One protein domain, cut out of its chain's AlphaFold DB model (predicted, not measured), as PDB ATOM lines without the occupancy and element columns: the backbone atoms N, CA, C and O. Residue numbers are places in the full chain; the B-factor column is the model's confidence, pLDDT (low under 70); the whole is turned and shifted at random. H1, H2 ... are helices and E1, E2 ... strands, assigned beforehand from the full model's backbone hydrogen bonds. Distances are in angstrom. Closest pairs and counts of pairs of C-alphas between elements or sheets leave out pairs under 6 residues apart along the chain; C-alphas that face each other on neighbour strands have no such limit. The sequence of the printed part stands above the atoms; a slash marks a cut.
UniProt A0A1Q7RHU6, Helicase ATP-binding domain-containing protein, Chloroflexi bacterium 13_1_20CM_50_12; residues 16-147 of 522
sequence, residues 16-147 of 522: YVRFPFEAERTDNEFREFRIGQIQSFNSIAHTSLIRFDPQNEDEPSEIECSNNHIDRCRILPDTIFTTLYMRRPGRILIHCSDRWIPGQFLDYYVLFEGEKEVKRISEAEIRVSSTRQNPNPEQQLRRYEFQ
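This is residues 16 to 147 of the 522 residues of the protein "Helicase ATP-binding domain-containing protein" of Chloroflexi bacterium 13_1_20CM_50_12 (UniProt A0A1Q7RHU6). What shape do these atoms make? Two lobes follow each other along the longest axis: the first holds E1 to E4 in one strongly twisted sheet, and the second holds E5 to E9 in another, curled like part of a barrel. The short helix H1 lies off to the side of the first lobe and is on neither sheet. What is the printed part built of? It has 132 residues with nine named strands, E1 to E9, and then one named helix; the sheets, of order E1 - E2 - E3 - E4 and E8 - E7 - E6 - E5 - E9, are antiparallel. The class is mostly strand, though under half of the residues are in named elements. How far does it spread? It is compact, with a radius of gyration of the C-alphas of 15.2 A, and elongated, spanning 49 by 32 by 28 A.

How does the first sheet run? E1, residues 16 to 20, E2, residues 33 to 42, E3, residues 47 to 52, and E4, residues 61 to 66, form a meander, each strand the antiparallel neighbour of the one before, and each step is a hairpin. Within hydrogen-bond range are N 17 and O 36, 2.8 A, N 39 and O 49, 2.8 A, and N 50 and O 63, 2.8 A. E2 bends by 86 degrees at residue 39, and its pairing is staggered: residues 33 to 37 pair with E1 and residues 37 to 42 with E3. How does the second sheet run? E5, residues 80 to 83, E6, residues 89 to 95, E7, residues 107 to 112, and E8, residues 118 to 122, form a second meander, again with a hairpin at each step. N 81 and O 90, 2.9 A, N 91 and O 111, 2.8 A, and N 110 and O 119, 2.8 A, are within hydrogen-bond range. E9, residues 126 to 128, is an edge strand antiparallel to E5, with N 127 and O 82 at 2.8 A, and E8 and E9 meet only through their link. What stands between the two sheets? E4 and E5 are apart, while E2 and E9 are near each other, with 6 pairs of C-alphas within 10 A. Short antiparallel pairings join residues 17 to 18 of E1 with residues 71 to 72, and residues 74 to 75 with residues 133 to 134. Where is the helix? H1, residues 137 to 142, is not on either sheet and is apart from E1, for instance. In H1 every O i to N i+4 pair is within hydrogen-bond range.

Where do the first strands lie? E1, residues 16 to 20, begins at C-alpha 16, (30.915, 18.565, 15.705), and E2, residues 33 to 42, is the longest strand, 20.9 A. E3, residues 47 to 52, measures 15.7 A and E4, residues 61 to 66, 16.8 A. And the later elements? E5, residues 80 to 83, begins at C-alpha 80, (24.923, 6.785, 8.308); E6, residues 89 to 95, measures 17.4 A and E7, residues 107 to 112, 15.0 A. E8 covers residues 118 to 122, E9 residues 126 to 128, and H1, residues 137 to 142, ends at C-alpha 142, (17.544, 28.807, 26.740).

How large is it? The two C-alphas farthest apart, those of Thr 26 and Lys 116, are 49.5 A apart, and the printed part has no cut. Which links are long? Those from E1 to E2, E4 to E5 and E6 to E7, with 12, 13 and 11 residues, are long links. Where is the confidence low? The mean pLDDT of the printed part is 85.0, and residues 23 to 31 and 55 to 58 of this model are under 70.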
ATOM      1  N   TYR A  16      32.214  18.218  16.264       93.06
ATOM      2  CA  TYR A  16      30.915  18.565  15.705       93.06
ATOM      3  C   TYR A  16      30.251  19.672  16.513       93.06
ATOM      4  O   TYR A  16      30.107  19.595  17.742       93.06
ATOM      5  N   VAL A  17      29.814  20.686  15.777       92.12
ATOM      6  CA  VAL A  17      29.036  21.808  16.270       92.12
ATOM      7  C   VAL A  17      27.794  22.018  15.425       92.12
ATOM      8  O   VAL A  17      27.763  21.704  14.237       92.12
ATOM      9  N   ARG A  18      26.764  22.557  16.060       91.25
ATOM     10  CA  ARG A  18      25.578  23.092  15.422       91.25
ATOM     11  C   ARG A  18      25.776  24.580  15.168       91.25
ATOM     12  O   ARG A  18      26.285  25.287  16.034       91.25
ATOM     13  N   PHE A  19      25.372  25.024  13.986       89.38
ATOM     14  CA  PHE A  19      25.546  26.394  13.518       89.38
ATOM     15  C   PHE A  19      24.328  26.847  12.694       89.38
ATOM     16  O   PHE A  19      23.615  25.998  12.140       89.38
ATOM     17  N   PRO A  20      24.053  28.161  12.626       87.25
ATOM     18  CA  PRO A  20      22.996  28.704  11.780       87.25
ATOM     19  C   PRO A  20      23.384  28.609  10.300       87.25
ATOM     20  O   PRO A  20      24.451  29.067   9.903       87.25
ATOM     21  N   PHE A  21      22.519  28.023   9.474       81.38
ATOM     22  CA  PHE A  21      22.804  27.830   8.047       81.38
ATOM     23  C   PHE A  21      22.498  29.081   7.201       81.38
ATOM     24  O   PHE A  21      23.131  29.307   6.176       81.38
ATOM     25  N   GLU A  22      21.578  29.936   7.654       70.88
ATOM     26  CA  GLU A  22      21.264  31.221   7.014       70.88
ATOM     27  C   GLU A  22      22.077  32.358   7.669       70.88
ATOM     28  O   GLU A  22      21.618  32.974   8.631       70.88
ATOM     29  N   ALA A  23      23.292  32.639   7.182       55.12
ATOM     30  CA  ALA A  23      24.196  33.629   7.795       55.12
ATOM     31  C   ALA A  23      23.791  35.107   7.586       55.12
ATOM     32  O   ALA A  23      24.268  35.977   8.309       55.12
ATOM     33  N   GLU A  24      22.909  35.414   6.628       52.94
ATOM     34  CA  GLU A  24      22.673  36.794   6.163       52.94
ATOM     35  C   GLU A  24      21.527  37.547   6.864       52.94
ATOM     36  O   GLU A  24      21.208  38.677   6.489       52.94
ATOM     37  N   ARG A  25      20.880  36.975   7.890       54.25
ATOM     38  CA  ARG A  25      19.825  37.705   8.615       54.25
ATOM     39  C   ARG A  25      20.414  38.655   9.655       54.25
ATOM     40  O   ARG A  25      21.038  38.226  10.618       54.25
ATOM     41  N   THR A  26      20.120  39.945   9.500       52.78
ATOM     42  CA  THR A  26      20.530  41.039  10.399       52.78
ATOM     43  C   THR A  26      19.929  40.967  11.804       52.78
ATOM     44  O   THR A  26      20.432  41.624  12.713       52.78
ATOM     45  N   ASP A  27      18.891  40.154  12.003       57.53
ATOM     46  CA  ASP A  27      18.031  40.237  13.191       57.53
ATOM     47  C   ASP A  27      18.314  39.127  14.227       57.53
ATOM     48  O   ASP A  27      17.544  38.952  15.167       57.53
ATOM     49  N   ASN A  28      19.398  38.348  14.073       59.47
ATOM     50  CA  ASN A  28      19.717  37.161  14.895       59.47
ATOM     51  C   ASN A  28      18.592  36.092  14.955       59.47
ATOM     52  O   ASN A  28      18.644  35.168  15.768       59.47
ATOM     53  N   GLU A  29      17.588  36.171  14.074       61.38
ATOM     54  CA  GLU A  29      16.495  35.200  13.950       61.38
ATOM     55  C   GLU A  29      16.845  34.078  12.957       61.38
ATOM     56  O   GLU A  29      16.373  34.029  11.812       61.38
ATOM     57  N   PHE A  30      17.689  33.148  13.398       66.50
ATOM     58  CA  PHE A  30      18.051  31.972  12.608       66.50
ATOM     59  C   PHE A  30      16.933  30.923  12.649       66.50
ATOM     60  O   PHE A  30      16.501  30.496  13.719       66.50
ATOM     61  N   ARG A  31      16.453  30.494  11.474       69.50
ATOM     62  CA  ARG A  31      15.359  29.507  11.358       69.50
ATOM     63  C   ARG A  31      15.840  28.111  10.991       69.50
ATOM     64  O   ARG A  31      15.177  27.132  11.331       69.50
ATOM     65  N   GLU A  32      16.992  28.018  10.336       79.69
ATOM     66  CA  GLU A  32      17.614  26.758   9.951       79.69
ATOM     67  C   GLU A  32      18.988  26.623  10.605       79.69
ATOM     68  O   GLU A  32      19.825  27.524  10.552       79.69
ATOM     69  N   PHE A  33      19.215  25.461  11.209       87.50
ATOM     70  CA  PHE A  33      20.486  25.090  11.810       87.50
ATOM     71  C   PHE A  33      20.940  23.757  11.247       87.50
ATOM     72  O   PHE A  33      20.114  22.886  10.959       87.50
ATOM     73  N   ARG A  34      22.251  23.578  11.152       90.62
ATOM     74  CA  ARG A  34      22.896  22.358  10.667       90.62
ATOM     75  C   ARG A  34      24.059  21.979  11.568       90.62
ATOM     76  O   ARG A  34      24.431  22.754  12.444       90.62
ATOM     77  N   ILE A  35      24.608  20.782  11.374       93.25
ATOM     78  CA  ILE A  35      25.838  20.342  12.040       93.25
ATOM     79  C   ILE A  35      27.010  20.269  11.074       93.25
ATOM     80  O   ILE A  35      26.845  19.972   9.891       93.25
ATOM     81  N   GLY A  36      28.200  20.519  11.602       93.25
ATOM     82  CA  GLY A  36      29.457  20.444  10.872       93.25
ATOM     83  C   GLY A  36      30.642  20.350  11.822       93.25
ATOM     84  O   GLY A  36      30.487  20.495  13.032       93.25
ATOM     85  N   GLN A  37      31.823  20.092  11.274       93.62
ATOM     86  CA  GLN A  37      33.073  20.012  12.022       93.62
ATOM     87  C   GLN A  37      33.828  21.336  11.961       93.62
ATOM     88  O   GLN A  37      34.014  21.900  10.880       93.62
ATOM     89  N   ILE A  38      34.342  21.785  13.105       93.38
ATOM     90  CA  ILE A  38      35.246  22.940  13.163       93.38
ATOM     91  C   ILE A  38      36.540  22.605  12.408       93.38
ATOM     92  O   ILE A  38      37.191  21.610  12.721       93.38
ATOM     93  N   GLN A  39      36.928  23.432  11.439       92.81
ATOM     94  CA  GLN A  39      38.207  23.315  10.724       92.81
ATOM     95  C   GLN A  39      39.275  24.231  11.316       92.81
ATOM     96  O   GLN A  39      40.425  23.826  11.479       92.81
ATOM     97  N   SER A  40      38.903  25.463  11.651       91.81
ATOM     98  CA  SER A  40      39.824  26.460  12.187       91.81
ATOM     99  C   SER A  40      39.085  27.512  13.013       91.81
ATOM    100  O   SER A  40      37.872  27.689  12.890       91.81
ATOM    101  N   PHE A  41      39.845  28.205  13.860       90.00
ATOM    102  CA  PHE A  41      39.381  29.333  14.658       90.00
ATOM    103  C   PHE A  41      40.042  30.618  14.162       90.00
ATOM    104  O   PHE A  41      41.252  30.646  13.931       90.00
ATOM    105  N   ASN A  42      39.264  31.688  14.057       88.56
ATOM    106  CA  ASN A  42      39.744  33.035  13.793       88.56
ATOM    107  C   ASN A  42      39.606  33.863  15.076       88.56
ATOM    108  O   ASN A  42      38.529  34.357  15.414       88.56
ATOM    109  N   SER A  43      40.713  34.000  15.805       83.25
ATOM    110  CA  SER A  43      40.753  34.701  17.092       83.25
ATOM    111  C   SER A  43      40.520  36.207  16.980       83.25
ATOM    112  O   SER A  43      40.127  36.824  17.962       83.25
ATOM    113  N   ILE A  44      40.753  36.805  15.808       82.69
ATOM    114  CA  ILE A  44      40.578  38.249  15.596       82.69
ATOM    115  C   ILE A  44      39.098  38.571  15.384       82.69
ATOM    116  O   ILE A  44      38.582  39.526  15.960       82.69
ATOM    117  N   ALA A  45      38.415  37.778  14.557       83.25
ATOM    118  CA  ALA A  45      37.000  37.979  14.248       83.25
ATOM    119  C   ALA A  45      36.049  37.279  15.239       83.25
ATOM    120  O   ALA A  45      34.838  37.472  15.152       83.25
ATOM    121  N   HIS A  46      36.575  36.475  16.173       86.19
ATOM    122  CA  HIS A  46      35.793  35.592  17.051       86.19
ATOM    123  C   HIS A  46      34.816  34.693  16.265       86.19
ATOM    124  O   HIS A  46      33.651  34.502  16.636       86.19
ATOM    125  N   THR A  47      35.307  34.139  15.156       89.12
ATOM    126  CA  THR A  47      34.577  33.239  14.256       89.12
ATOM    127  C   THR A  47      35.268  31.880  14.157       89.12
ATOM    128  O   THR A  47      36.462  31.732  14.430       89.12
ATOM    129  N   SER A  48      34.507  30.867  13.756       90.88
ATOM    130  CA  SER A  48      35.000  29.531  13.431       90.88
ATOM    131  C   SER A  48      34.611  29.176  12.004       90.88
ATOM    132  O   SER A  48      33.475  29.417  11.587       90.88
ATOM    133  N   LEU A  49      35.541  28.557  11.277       93.44
ATOM    134  CA  LEU A  49      35.269  27.964   9.974       93.44
ATOM    135  C   LEU A  49      34.711  26.558  10.179       93.44
ATOM    136  O   LEU A  49      35.359  25.704  10.795       93.44
ATOM    137  N   ILE A  50      33.509  26.314   9.670       92.62
ATOM    138  CA  ILE A  50      32.778  25.069   9.877       92.62
ATOM    139  C   ILE A  50      32.584  24.386   8.538       92.62
ATOM    140  O   ILE A  50      31.983  24.941   7.623       92.62
ATOM    141  N   ARG A  51      33.055  23.147   8.458       92.38
ATOM    142  CA  ARG A  51      32.845  22.269   7.313       92.38
ATOM    143  C   ARG A  51      31.624  21.400   7.547       92.38
ATOM    144  O   ARG A  51      31.532  20.728   8.574       92.38
ATOM    145  N   PHE A  52      30.729  21.334   6.576       91.31
ATOM    146  CA  PHE A  52      29.523  20.522   6.651       91.31
ATOM    147  C   PHE A  52      29.259  19.804   5.328       91.31
ATOM    148  O   PHE A  52      29.721  20.221   4.269       91.31
ATOM    149  N   ASP A  53      28.527  18.697   5.407       87.38
ATOM    150  CA  ASP A  53      28.204  17.850   4.258       87.38
ATOM    151  C   ASP A  53      26.718  18.053   3.885       87.38
ATOM    152  O   ASP A  53      25.834  17.691   4.682       87.38
ATOM    153  N   PRO A  54      26.391  18.739   2.774       79.25
ATOM    154  CA  PRO A  54      25.008  18.997   2.377       79.25
ATOM    155  C   PRO A  54      24.238  17.694   2.115       79.25
ATOM    156  O   PRO A  54      24.804  16.657   1.784       79.25
ATOM    157  N   GLN A  55      22.911  17.711   2.263       66.88
ATOM    158  CA  GLN A  55      22.116  16.602   1.729       66.88
ATOM    159  C   GLN A  55      22.113  16.687   0.199       66.88
ATOM    160  O   GLN A  55      21.586  17.654  -0.339       66.88
ATOM    161  N   ASN A  56      22.610  15.639  -0.467       58.38
ATOM    162  CA  ASN A  56      22.591  15.448  -1.926       58.38
ATOM    163  C   ASN A  56      23.648  16.220  -2.740       58.38
ATOM    164  O   ASN A  56      23.445  16.415  -3.937       58.38
ATOM    165  N   GLU A  57      24.769  16.614  -2.139       61.47
ATOM    166  CA  GLU A  57      25.925  17.142  -2.877       61.47
ATOM    167  C   GLU A  57      27.147  16.254  -2.623       61.47
ATOM    168  O   GLU A  57      27.332  15.754  -1.515       61.47
ATOM    169  N   ASP A  58      27.962  16.028  -3.657       58.03
ATOM    170  CA  ASP A  58      29.157  15.176  -3.562       58.03
ATOM    171  C   ASP A  58      30.330  15.880  -2.858       58.03
ATOM    172  O   ASP A  58      31.300  15.226  -2.452       58.03
ATOM    173  N   GLU A  59      30.257  17.209  -2.707       73.44
ATOM    174  CA  GLU A  59      31.329  18.019  -2.143       73.44
ATOM    175  C   GLU A  59      30.929  18.732  -0.838       73.44
ATOM    176  O   GLU A  59      29.853  19.322  -0.723       73.44
ATOM    177  N   PRO A  60      31.814  18.700   0.172       79.81
ATOM    178  CA  PRO A  60      31.601  19.366   1.446       79.81
ATOM    179  C   PRO A  60      31.727  20.879   1.278       79.81
ATOM    180  O   PRO A  60      32.639  21.365   0.611       79.81
ATOM    181  N   SER A  61      30.859  21.615   1.961       88.00
ATOM    182  CA  SER A  61      30.849  23.077   1.971       88.00
ATOM    183  C   SER A  61      31.413  23.629   3.278       88.00
ATOM    184  O   SER A  61      31.450  22.940   4.305       88.00
ATOM    185  N   GLU A  62      31.846  24.886   3.248       91.06
ATOM    186  CA  GLU A  62      32.387  25.594   4.405       91.06
ATOM    187  C   GLU A  62      31.629  26.898   4.643       91.06
ATOM    188  O   GLU A  62      31.178  27.555   3.707       91.06
ATOM    189  N   ILE A  63      31.474  27.262   5.913       89.38
ATOM    190  CA  ILE A  63      30.829  28.504   6.329       89.38
ATOM    191  C   ILE A  63      31.554  29.082   7.538       89.38
ATOM    192  O   ILE A  63      31.951  28.355   8.451       89.38
ATOM    193  N   GLU A  64      31.738  30.399   7.545       90.12
ATOM    194  CA  GLU A  64      32.292  31.116   8.688       90.12
ATOM    195  C   GLU A  64      31.149  31.587   9.593       90.12
ATOM    196  O   GLU A  64      30.201  32.230   9.143       90.12
ATOM    197  N   CYS A  65      31.204  31.223  10.872       87.50
ATOM    198  CA  CYS A  65      30.157  31.522  11.848       87.50
ATOM    199  C   CYS A  65      30.752  32.149  13.105       87.50
ATOM    200  O   CYS A  65      31.824  31.753  13.555       87.50
ATOM    201  N   SER A  66      30.035  33.098  13.713       86.62
ATOM    202  CA  SER A  66      30.421  33.643  15.020       86.62
ATOM    203  C   SER A  66      30.415  32.552  16.089       86.62
ATOM    204  O   SER A  66      29.455  31.783  16.192       86.62
ATOM    205  N   ASN A  67      31.443  32.549  16.943       84.75
ATOM    206  CA  ASN A  67      31.567  31.599  18.049       84.75
ATOM    207  C   ASN A  67      30.370  31.652  19.019       84.75
ATOM    208  O   ASN A  67      30.046  30.656  19.662       84.75
ATOM    209  N   ASN A  68      29.660  32.783  19.074       82.12
ATOM    210  CA  ASN A  68      28.488  32.985  19.931       82.12
ATOM    211  C   ASN A  68      27.226  32.257  19.438       82.12
ATOM    212  O   ASN A  68      26.333  31.958  20.232       82.12
ATOM    213  N   HIS A  69      27.152  31.951  18.139       81.44
ATOM    214  CA  HIS A  69      26.057  31.184  17.520       81.44
ATOM    215  C   HIS A  69      26.399  29.689  17.351       81.44
ATOM    216  O   HIS A  69      25.617  28.907  16.815       81.44
ATOM    217  N   ILE A  70      27.584  29.346  17.852       86.81
ATOM    218  CA  ILE A  70      28.218  28.060  18.103       86.81
ATOM    219  C   ILE A  70      27.643  27.126  19.160       86.81
ATOM    220  O   ILE A  70      27.564  27.570  20.303       86.81
ATOM    221  N   ASP A  71      27.389  25.841  18.889       86.38
ATOM    222  CA  ASP A  71      27.182  24.861  19.970       86.38
ATOM    223  C   ASP A  71      27.705  23.468  19.721       86.38
ATOM    224  O   ASP A  71      27.521  22.921  18.644       86.38
ATOM    225  N   ARG A  72      28.200  22.804  20.772       87.75
ATOM    226  CA  ARG A  72      28.387  21.347  20.732       87.75
ATOM    227  C   ARG A  72      27.049  20.658  20.491       87.75
ATOM    228  O   ARG A  72      26.078  20.886  21.210       87.75
ATOM    229  N   CYS A  73      27.019  19.778  19.499       88.69
ATOM    230  CA  CYS A  73      25.823  19.045  19.119       88.69
ATOM    231  C   CYS A  73      26.150  17.568  18.964       88.69
ATOM    232  O   CYS A  73      27.187  17.205  18.409       88.69
ATOM    233  N   ARG A  74      25.257  16.711  19.461       92.00
ATOM    234  CA  ARG A  74      25.371  15.272  19.237       92.00
ATOM    235  C   ARG A  74      24.890  14.945  17.834       92.00
ATOM    236  O   ARG A  74      23.991  15.595  17.298       92.00
ATOM    237  N   ILE A  75      25.450  13.885  17.279       93.06
ATOM    238  CA  ILE A  75      24.948  13.293  16.052       93.06
ATOM    239  C   ILE A  75      23.736  12.426  16.404       93.06
ATOM    240  O   ILE A  75      23.709  11.748  17.435       93.06
ATOM    241  N   LEU A  76      22.708  12.476  15.560       93.19
ATOM    242  CA  LEU A  76      21.496  11.684  15.735       93.19
ATOM    243  C   LEU A  76      21.811  10.173  15.692       93.19
ATOM    244  O   LEU A  76      22.566   9.748  14.810       93.19
ATOM    245  N   PRO A  77      21.231   9.345  16.584       92.12
ATOM    246  CA  PRO A  77      21.276   7.891  16.450       92.12
ATOM    247  C   PRO A  77      20.798   7.435  15.070       92.12
ATOM    248  O   PRO A  77      20.024   8.124  14.405       92.12
ATOM    249  N   ASP A  78      21.270   6.272  14.632       89.94
ATOM    250  CA  ASP A  78      20.970   5.685  13.325       89.94
ATOM    251  C   ASP A  78      21.452   6.483  12.109       89.94
ATOM    252  O   ASP A  78      21.080   6.202  10.967       89.94
ATOM    253  N   THR A  79      22.336   7.453  12.333       92.12
ATOM    254  CA  THR A  79      22.976   8.204  11.258       92.12
ATOM    255  C   THR A  79      23.991   7.339  10.520       92.12
ATOM    256  O   THR A  79      24.864   6.722  11.133       92.12
ATOM    257  N   ILE A  80      23.890   7.333   9.189       91.25
ATOM    258  CA  ILE A  80      24.923   6.785   8.308       91.25
ATOM    259  C   ILE A  80      26.105   7.754   8.315       91.25
ATOM    260  O   ILE A  80      25.928   8.948   8.058       91.25
ATOM    261  N   PHE A  81      27.291   7.237   8.610       91.44
ATOM    262  CA  PHE A  81      28.539   7.987   8.582       91.44
ATOM    263  C   PHE A  81      29.526   7.356   7.607       91.44
ATOM    264  O   PHE A  81      29.425   6.173   7.288       91.44
ATOM    265  N   THR A  82      30.513   8.133   7.177       90.38
ATOM    266  CA  THR A  82      31.691   7.626   6.465       90.38
ATOM    267  C   THR A  82      32.958   7.978   7.233       90.38
ATOM    268  O   THR A  82      33.092   9.078   7.766       90.38
ATOM    269  N   THR A  83      33.910   7.051   7.330       88.94
ATOM    270  CA  THR A  83      35.208   7.350   7.963       88.94
ATOM    271  C   THR A  83      36.032   8.287   7.085       88.94
ATOM    272  O   THR A  83      36.122   8.050   5.877       88.94
ATOM    273  N   LEU A  84      36.729   9.257   7.676       81.94
ATOM    274  CA  LEU A  84      37.571  10.210   6.941       81.94
ATOM    275  C   LEU A  84      38.668   9.543   6.099       81.94
ATOM    276  O   LEU A  84      38.882   9.935   4.954       81.94
ATOM    277  N   TYR A  85      39.343   8.534   6.656       77.88
ATOM    278  CA  TYR A  85      40.528   7.931   6.038       77.88
ATOM    279  C   TYR A  85      40.191   6.829   5.033       77.88
ATOM    280  O   TYR A  85      40.677   6.841   3.908       77.88
ATOM    281  N   MET A  86      39.351   5.866   5.428       80.12
ATOM    282  CA  MET A  86      39.067   4.677   4.614       80.12
ATOM    283  C   MET A  86      37.782   4.792   3.785       80.12
ATOM    284  O   MET A  86      37.450   3.848   3.073       80.12
ATOM    285  N   ARG A  87      37.037   5.904   3.904       82.75
ATOM    286  CA  ARG A  87      35.702   6.106   3.302       82.75
ATOM    287  C   ARG A  87      34.742   4.925   3.505       82.75
ATOM    288  O   ARG A  87      33.885   4.659   2.669       82.75
ATOM    289  N   ARG A  88      34.882   4.205   4.621       87.50
ATOM    290  CA  ARG A  88      34.013   3.077   4.952       87.50
ATOM    291  C   ARG A  88      32.703   3.596   5.536       87.50
ATOM    292  O   ARG A  88      32.773   4.392   6.481       87.50
ATOM    293  N   PRO A  89      31.545   3.171   5.009       89.88
ATOM    294  CA  PRO A  89      30.260   3.507   5.587       89.88
ATOM    295  C   PRO A  89      29.993   2.687   6.856       89.88
ATOM    296  O   PRO A  89      30.426   1.540   7.005       89.88
ATOM    297  N   GLY A  90      29.248   3.284   7.774       91.50
ATOM    298  CA  GLY A  90      28.735   2.620   8.962       91.50
ATOM    299  C   GLY A  90      27.528   3.360   9.521       91.50
ATOM    300  O   GLY A  90      27.119   4.398   9.002       91.50
ATOM    301  N   ARG A  91      26.954   2.830  10.598       93.75
ATOM    302  CA  ARG A  91      25.817   3.418  11.309       93.75
ATOM    303  C   ARG A  91      26.199   3.742  12.746       93.75
ATOM    304  O   ARG A  91      26.774   2.903  13.440       93.75
ATOM    305  N   ILE A  92      25.854   4.944  13.195       93.50
ATOM    306  CA  ILE A  92      25.955   5.341  14.601       93.50
ATOM    307  C   ILE A  92      24.815   4.698  15.377       93.50
ATOM    308  O   ILE A  92      23.656   4.850  15.005       93.50
ATOM    309  N   LEU A  93      25.139   3.998  16.461       92.19
ATOM    310  CA  LEU A  93      24.148   3.412  17.359       92.19
ATOM    311  C   LEU A  93      23.797   4.405  18.466       92.19
ATOM    312  O   LEU A  93      22.643   4.793  18.614       92.19
ATOM    313  N   ILE A  94      24.804   4.837  19.229       93.19
ATOM    314  CA  ILE A  94      24.633   5.752  20.361       93.19
ATOM    315  C   ILE A  94      25.973   6.390  20.745       93.19
ATOM    316  O   ILE A  94      27.039   5.835  20.474       93.19
ATOM    317  N   HIS A  95      25.933   7.557  21.381       91.44
ATOM    318  CA  HIS A  95      27.101   8.187  22.003       91.44
ATOM    319  C   HIS A  95      27.559   7.417  23.254       91.44
ATOM    320  O   HIS A  95      26.749   6.845  23.978       91.44
ATOM    321  N   CYS A  96      28.864   7.418  23.538       90.62
ATOM    322  CA  CYS A  96      29.442   6.681  24.669       90.62
ATOM    323  C   CYS A  96      29.276   7.386  26.029       90.62
ATOM    324  O   CYS A  96      29.433   6.746  27.066       90.62
ATOM    325  N   SER A  97      29.008   8.696  26.051       86.19
ATOM    326  CA  SER A  97      28.895   9.492  27.282       86.19
ATOM    327  C   SER A  97      27.861  10.603  27.139       86.19
ATOM    328  O   SER A  97      27.856  11.332  26.149       86.19
ATOM    329  N   ASP A  98      27.022  10.784  28.158       80.31
ATOM    330  CA  ASP A  98      26.089  11.911  28.232       80.31
ATOM    331  C   ASP A  98      26.729  13.215  28.728       80.31
ATOM    332  O   ASP A  98      26.111  14.279  28.654       80.31
ATOM    333  N   ARG A  99      27.961  13.166  29.242       81.69
ATOM    334  CA  ARG A  99      28.645  14.344  29.786       81.69
ATOM    335  C   ARG A  99      29.551  14.977  28.741       81.69
ATOM    336  O   ARG A  99      30.388  14.295  28.155       81.69
ATOM    337  N   TRP A 100      29.422  16.292  28.581       82.25
ATOM    338  CA  TRP A 100      30.372  17.100  27.826       82.25
ATOM    339  C   TRP A 100      31.593  17.398  28.690       82.25
ATOM    340  O   TRP A 100      31.465  17.998  29.757       82.25
ATOM    341  N   ILE A 101      32.767  16.979  28.225       83.88
ATOM    342  CA  ILE A 101      34.044  17.332  28.841       83.88
ATOM    343  C   ILE A 101      34.710  18.371  27.927       83.88
ATOM    344  O   ILE A 101      34.893  18.084  26.741       83.88
ATOM    345  N   PRO A 102      35.036  19.576  28.430       81.50
ATOM    346  CA  PRO A 102      35.679  20.620  27.634       81.50
ATOM    347  C   PRO A 102      36.939  20.115  26.923       81.50
ATOM    348  O   PRO A 102      37.767  19.439  27.532       81.50
ATOM    349  N   GLY A 103      37.068  20.416  25.629       81.94
ATOM    350  CA  GLY A 103      38.231  20.041  24.821       81.94
ATOM    351  C   GLY A 103      38.325  18.556  24.450       81.94
ATOM    352  O   GLY A 103      39.238  18.184  23.718       81.94
ATOM    353  N   GLN A 104      37.392  17.704  24.894       88.00
ATOM    354  CA  GLN A 104      37.367  16.286  24.530       88.00
ATOM    355  C   GLN A 104      36.346  15.977  23.436       88.00
ATOM    356  O   GLN A 104      35.219  16.492  23.420       88.00
ATOM    357  N   PHE A 105      36.757  15.093  22.529       90.44
ATOM    358  CA  PHE A 105      35.886  14.536  21.506       90.44
ATOM    359  C   PHE A 105      34.852  13.593  22.120       90.44
ATOM    360  O   PHE A 105      35.104  12.922  23.122       90.44
ATOM    361  N   LEU A 106      33.676  13.553  21.503       90.81
ATOM    362  CA  LEU A 106      32.643  12.589  21.825       90.81
ATOM    363  C   LEU A 106      32.867  11.318  21.009       90.81
ATOM    364  O   LEU A 106      32.982  11.365  19.786       90.81
ATOM    365  N   ASP A 107      32.880  10.183  21.692       93.88
ATOM    366  CA  ASP A 107      32.945   8.886  21.031       93.88
ATOM    367  C   ASP A 107      31.551   8.301  20.832       93.88
ATOM    368  O   ASP A 107      30.630   8.531  21.624       93.88
ATOM    369  N   TYR A 108      31.421   7.496  19.783       94.62
ATOM    370  CA  TYR A 108      30.196   6.808  19.411       94.62
ATOM    371  C   TYR A 108      30.434   5.308  19.290       94.62
ATOM    372  O   TYR A 108      31.448   4.858  18.748       94.62
ATOM    373  N   TYR A 109      29.456   4.532  19.750       96.12
ATOM    374  CA  TYR A 109      29.323   3.131  19.384       96.12
ATOM    375  C   TYR A 109      28.724   3.038  17.984       96.12
ATOM    376  O   TYR A 109      27.681   3.632  17.697       96.12
ATOM    377  N   VAL A 110      29.390   2.291  17.110       94.12
ATOM    378  CA  VAL A 110      29.083   2.201  15.684       94.12
ATOM    379  C   VAL A 110      29.078   0.761  15.192       94.12
ATOM    380  O   VAL A 110      29.746  -0.106  15.757       94.12
ATOM    381  N   LEU A 111      28.351   0.527  14.103       93.94
ATOM    382  CA  LEU A 111      28.343  -0.727  13.359       93.94
ATOM    383  C   LEU A 111      28.738  -0.449  11.907       93.94
ATOM    384  O   LEU A 111      28.067   0.328  11.226       93.94
ATOM    385  N   PHE A 112      29.820  -1.058  11.428       90.50
ATOM    386  CA  PHE A 112      30.215  -0.952  10.021       90.50
ATOM    387  C   PHE A 112      29.321  -1.819   9.133       90.50
ATOM    388  O   PHE A 112      28.807  -2.852   9.565       90.50
ATOM    389  N   GLU A 113      29.144  -1.414   7.875       84.81
ATOM    390  CA  GLU A 113      28.395  -2.234   6.922       84.81
ATOM    391  C   GLU A 113      29.057  -3.606   6.730       84.81
ATOM    392  O   GLU A 113      30.246  -3.712   6.435       84.81
ATOM    393  N   GLY A 114      28.273  -4.673   6.912       79.44
ATOM    394  CA  GLY A 114      28.736  -6.060   6.784       79.44
ATOM    395  C   GLY A 114      29.396  -6.646   8.038       79.44
ATOM    396  O   GLY A 114      29.623  -7.855   8.083       79.44
ATOM    397  N   GLU A 115      29.648  -5.844   9.072       84.44
ATOM    398  CA  GLU A 115      30.173  -6.321  10.352       84.44
ATOM    399  C   GLU A 115      29.043  -6.552  11.368       84.44
ATOM    400  O   GLU A 115      27.977  -5.939  11.305       84.44
ATOM    401  N   LYS A 116      29.269  -7.467  12.318       81.31
ATOM    402  CA  LYS A 116      28.352  -7.726  13.445       81.31
ATOM    403  C   LYS A 116      28.865  -7.172  14.773       81.31
ATOM    404  O   LYS A 116      28.121  -7.149  15.749       81.31
ATOM    405  N   GLU A 117      30.129  -6.763  14.821       90.19
ATOM    406  CA  GLU A 117      30.762  -6.262  16.035       90.19
ATOM    407  C   GLU A 117      30.552  -4.760  16.182       90.19
ATOM    408  O   GLU A 117      30.750  -3.985  15.245       90.19
ATOM    409  N   VAL A 118      30.181  -4.352  17.392       93.50
ATOM    410  CA  VAL A 118      30.076  -2.941  17.753       93.50
ATOM    411  C   VAL A 118      31.472  -2.407  18.045       93.50
ATOM    412  O   VAL A 118      32.193  -2.954  18.881       93.50
ATOM    413  N   LYS A 119      31.846  -1.315  17.381       93.19
ATOM    414  CA  LYS A 119      33.133  -0.633  17.564       93.19
ATOM    415  C   LYS A 119      32.923   0.754  18.159       93.19
ATOM    416  O   LYS A 119      31.830   1.305  18.096       93.19
ATOM    417  N   ARG A 120      33.975   1.317  18.750       95.06
ATOM    418  CA  ARG A 120      34.008   2.700  19.246       95.06
ATOM    419  C   ARG A 120      34.803   3.554  18.264       95.06
ATOM    420  O   ARG A 120      35.883   3.135  17.856       95.06
ATOM    421  N   ILE A 121      34.280   4.720  17.900       93.56
ATOM    422  CA  ILE A 121      34.958   5.687  17.027       93.56
ATOM    423  C   ILE A 121      34.764   7.111  17.549       93.56
ATOM    424  O   ILE A 121      33.709   7.428  18.101       93.56
ATOM    425  N   SER A 122      35.776   7.957  17.365       93.31
ATOM    426  CA  SER A 122      35.707   9.376  17.714       93.31
ATOM    427  C   SER A 122      34.926  10.166  16.670       93.31
ATOM    428  O   SER A 122      35.033   9.910  15.467       93.31
ATOM    429  N   GLU A 123      34.178  11.177  17.110       91.94
ATOM    430  CA  GLU A 123      33.504  12.119  16.214       91.94
ATOM    431  C   GLU A 123      34.463  12.818  15.237       91.94
ATOM    432  O   GLU A 123      34.051  13.227  14.154       91.94
ATOM    433  N   ALA A 124      35.742  12.949  15.607       91.38
ATOM    434  CA  ALA A 124      36.750  13.581  14.767       91.38
ATOM    435  C   ALA A 124      37.066  12.750  13.516       91.38
ATOM    436  O   ALA A 124      37.558  13.293  12.535       91.38
ATOM    437  N   GLU A 125      36.779  11.445  13.528       91.31
ATOM    438  CA  GLU A 125      37.150  10.502  12.467       91.31
ATOM    439  C   GLU A 125      36.009  10.202  11.483       91.31
ATOM    440  O   GLU A 125      36.203   9.470  10.505       91.31
ATOM    441  N   ILE A 126      34.821  10.762  11.720       91.56
ATOM    442  CA  ILE A 126      33.598  10.436  10.981       91.56
ATOM    443  C   ILE A 126      33.002  11.656  10.281       91.56
ATOM    444  O   ILE A 126      33.015  12.772  10.796       91.56
ATOM    445  N   ARG A 127      32.419  11.425   9.105       90.25
ATOM    446  CA  ARG A 127      31.605  12.388   8.359       90.25
ATOM    447  C   ARG A 127      30.154  11.975   8.355       90.25
ATOM    448  O   ARG A 127      29.847  10.817   8.074       90.25
ATOM    449  N   VAL A 128      29.279  12.934   8.625       91.56
ATOM    450  CA  VAL A 128      27.830  12.758   8.574       91.56
ATOM    451  C   VAL A 128      27.174  13.915   7.838       91.56
ATOM    452  O   VAL A 128      27.708  15.021   7.793       91.56
ATOM    453  N   SER A 129      25.984  13.658   7.302       91.06
ATOM    454  CA  SER A 129      25.169  14.701   6.686       91.06
ATOM    455  C   SER A 129      24.811  15.794   7.699       91.06
ATOM    456  O   SER A 129      24.425  15.518   8.837       91.06
ATOM    457  N   SER A 130      24.879  17.041   7.247       90.75
ATOM    458  CA  SER A 130      24.659  18.259   8.031       90.75
ATOM    459  C   SER A 130      23.269  18.386   8.668       90.75
ATOM    460  O   SER A 130      23.077  19.175   9.592       90.75
ATOM    461  N   THR A 131      22.293  17.579   8.245       89.81
ATOM    462  CA  THR A 131      20.942  17.546   8.833       89.81
ATOM    463  C   THR A 131      20.818  16.606  10.037       89.81
ATOM    464  O   THR A 131      19.804  16.625  10.733       89.81
ATOM    465  N   ARG A 132      21.837  15.782  10.320       91.62
ATOM    466  CA  ARG A 132      21.805  14.698  11.322       91.62
ATOM    467  C   ARG A 132      22.134  15.165  12.739       91.62
ATOM    468  O   ARG A 132      22.907  14.543  13.464       91.62
ATOM    469  N   GLN A 133      21.518  16.268  13.132       90.25
ATOM    470  CA  GLN A 133      21.695  16.904  14.432       90.25
ATOM    471  C   GLN A 133      20.777  16.309  15.504       90.25
ATOM    472  O   GLN A 133      19.628  15.970  15.226       90.25
ATOM    473  N   ASN A 134      21.262  16.246  16.743       89.75
ATOM    474  CA  ASN A 134      20.477  15.882  17.921       89.75
ATOM    475  C   ASN A 134      20.634  16.958  19.012       89.75
ATOM    476  O   ASN A 134      21.369  16.755  19.987       89.75
ATOM    477  N   PRO A 135      20.025  18.144  18.812       87.12
ATOM    478  CA  PRO A 135      20.129  19.252  19.749       87.12
ATOM    479  C   PRO A 135      19.350  18.948  21.030       87.12
ATOM    480  O   PRO A 135      18.296  18.316  20.998       87.12
ATOM    481  N   ASN A 136      19.844  19.444  22.164       83.62
ATOM    482  CA  ASN A 136      19.114  19.361  23.423       83.62
ATOM    483  C   ASN A 136      17.971  20.403  23.429       83.62
ATOM    484  O   ASN A 136      18.269  21.601  23.391       83.62
ATOM    485  N   PRO A 137      16.689  19.994  23.540       84.88
ATOM    486  CA  PRO A 137      15.557  20.926  23.540       84.88
ATOM    487  C   PRO A 137      15.635  21.994  24.637       84.88
ATOM    488  O   PRO A 137      15.216  23.130  24.431       84.88
ATOM    489  N   GLU A 138      16.211  21.663  25.797       84.69
ATOM    490  CA  GLU A 138      16.409  22.615  26.892       84.69
ATOM    491  C   GLU A 138      17.387  23.730  26.494       84.69
ATOM    492  O   GLU A 138      17.161  24.904  26.789       84.69
ATOM    493  N   GLN A 139      18.466  23.378  25.789       80.25
ATOM    494  CA  GLN A 139      19.442  24.354  25.304       80.25
ATOM    495  C   GLN A 139      18.840  25.250  24.220       80.25
ATOM    496  O   GLN A 139      19.068  26.458  24.251       80.25
ATOM    497  N   GLN A 140      18.019  24.688  23.326       83.12
ATOM    498  CA  GLN A 140      17.296  25.462  22.312       83.12
ATOM    499  C   GLN A 140      16.367  26.500  22.959       83.12
ATOM    500  O   GLN A 140      16.389  27.673  22.587       83.12
ATOM    501  N   LEU A 141      15.620  26.105  23.996       83.19
ATOM    502  CA  LEU A 141      14.749  27.017  24.748       83.19
ATOM    503  C   LEU A 141      15.535  28.129  25.453       83.19
ATOM    504  O   LEU A 141      15.145  29.292  25.377       83.19
ATOM    505  N   ARG A 142      16.665  27.806  26.098       82.12
ATOM    506  CA  ARG A 142      17.544  28.807  26.740       82.12
ATOM    507  C   ARG A 142      18.118  29.821  25.743       82.12
ATOM    508  O   ARG A 142      18.449  30.939  26.138       82.12
ATOM    509  N   ARG A 143      18.248  29.427  24.474       75.94
ATOM    510  CA  ARG A 143      18.720  30.267  23.367       75.94
ATOM    511  C   ARG A 143      17.615  31.001  22.614       75.94
ATOM    512  O   ARG A 143      17.929  31.716  21.671       75.94
ATOM    513  N   TYR A 144      16.358  30.879  23.044       78.88
ATOM    514  CA  TYR A 144      15.205  31.463  22.351       78.88
ATOM    515  C   TYR A 144      15.054  30.953  20.905       78.88
ATOM    516  O   TYR A 144      14.480  31.623  20.050       78.88
ATOM    517  N   GLU A 145      15.529  29.735  20.630       79.69
ATOM    518  CA  GLU A 145      15.369  29.076  19.335       79.69
ATOM    519  C   GLU A 145      13.989  28.427  19.236       79.69
ATOM    520  O   GLU A 145      13.817  27.208  19.352       79.69
ATOM    521  N   PHE A 146      12.967  29.256  19.058       76.56
ATOM    522  CA  PHE A 146      11.602  28.768  18.961       76.56
ATOM    523  C   PHE A 146      11.271  28.314  17.544       76.56
ATOM    524  O   PHE A 146      11.461  29.022  16.558       76.56
ATOM    525  N   GLN A 147      10.705  27.116  17.458       75.69
ATOM    526  CA  GLN A 147      10.075  26.630  16.241       75.69
ATOM    527  C   GLN A 147       8.652  27.175  16.133       75.69
ATOM    528  O   GLN A 147       8.014  27.490  17.139       75.69
TER     529      GLN A 147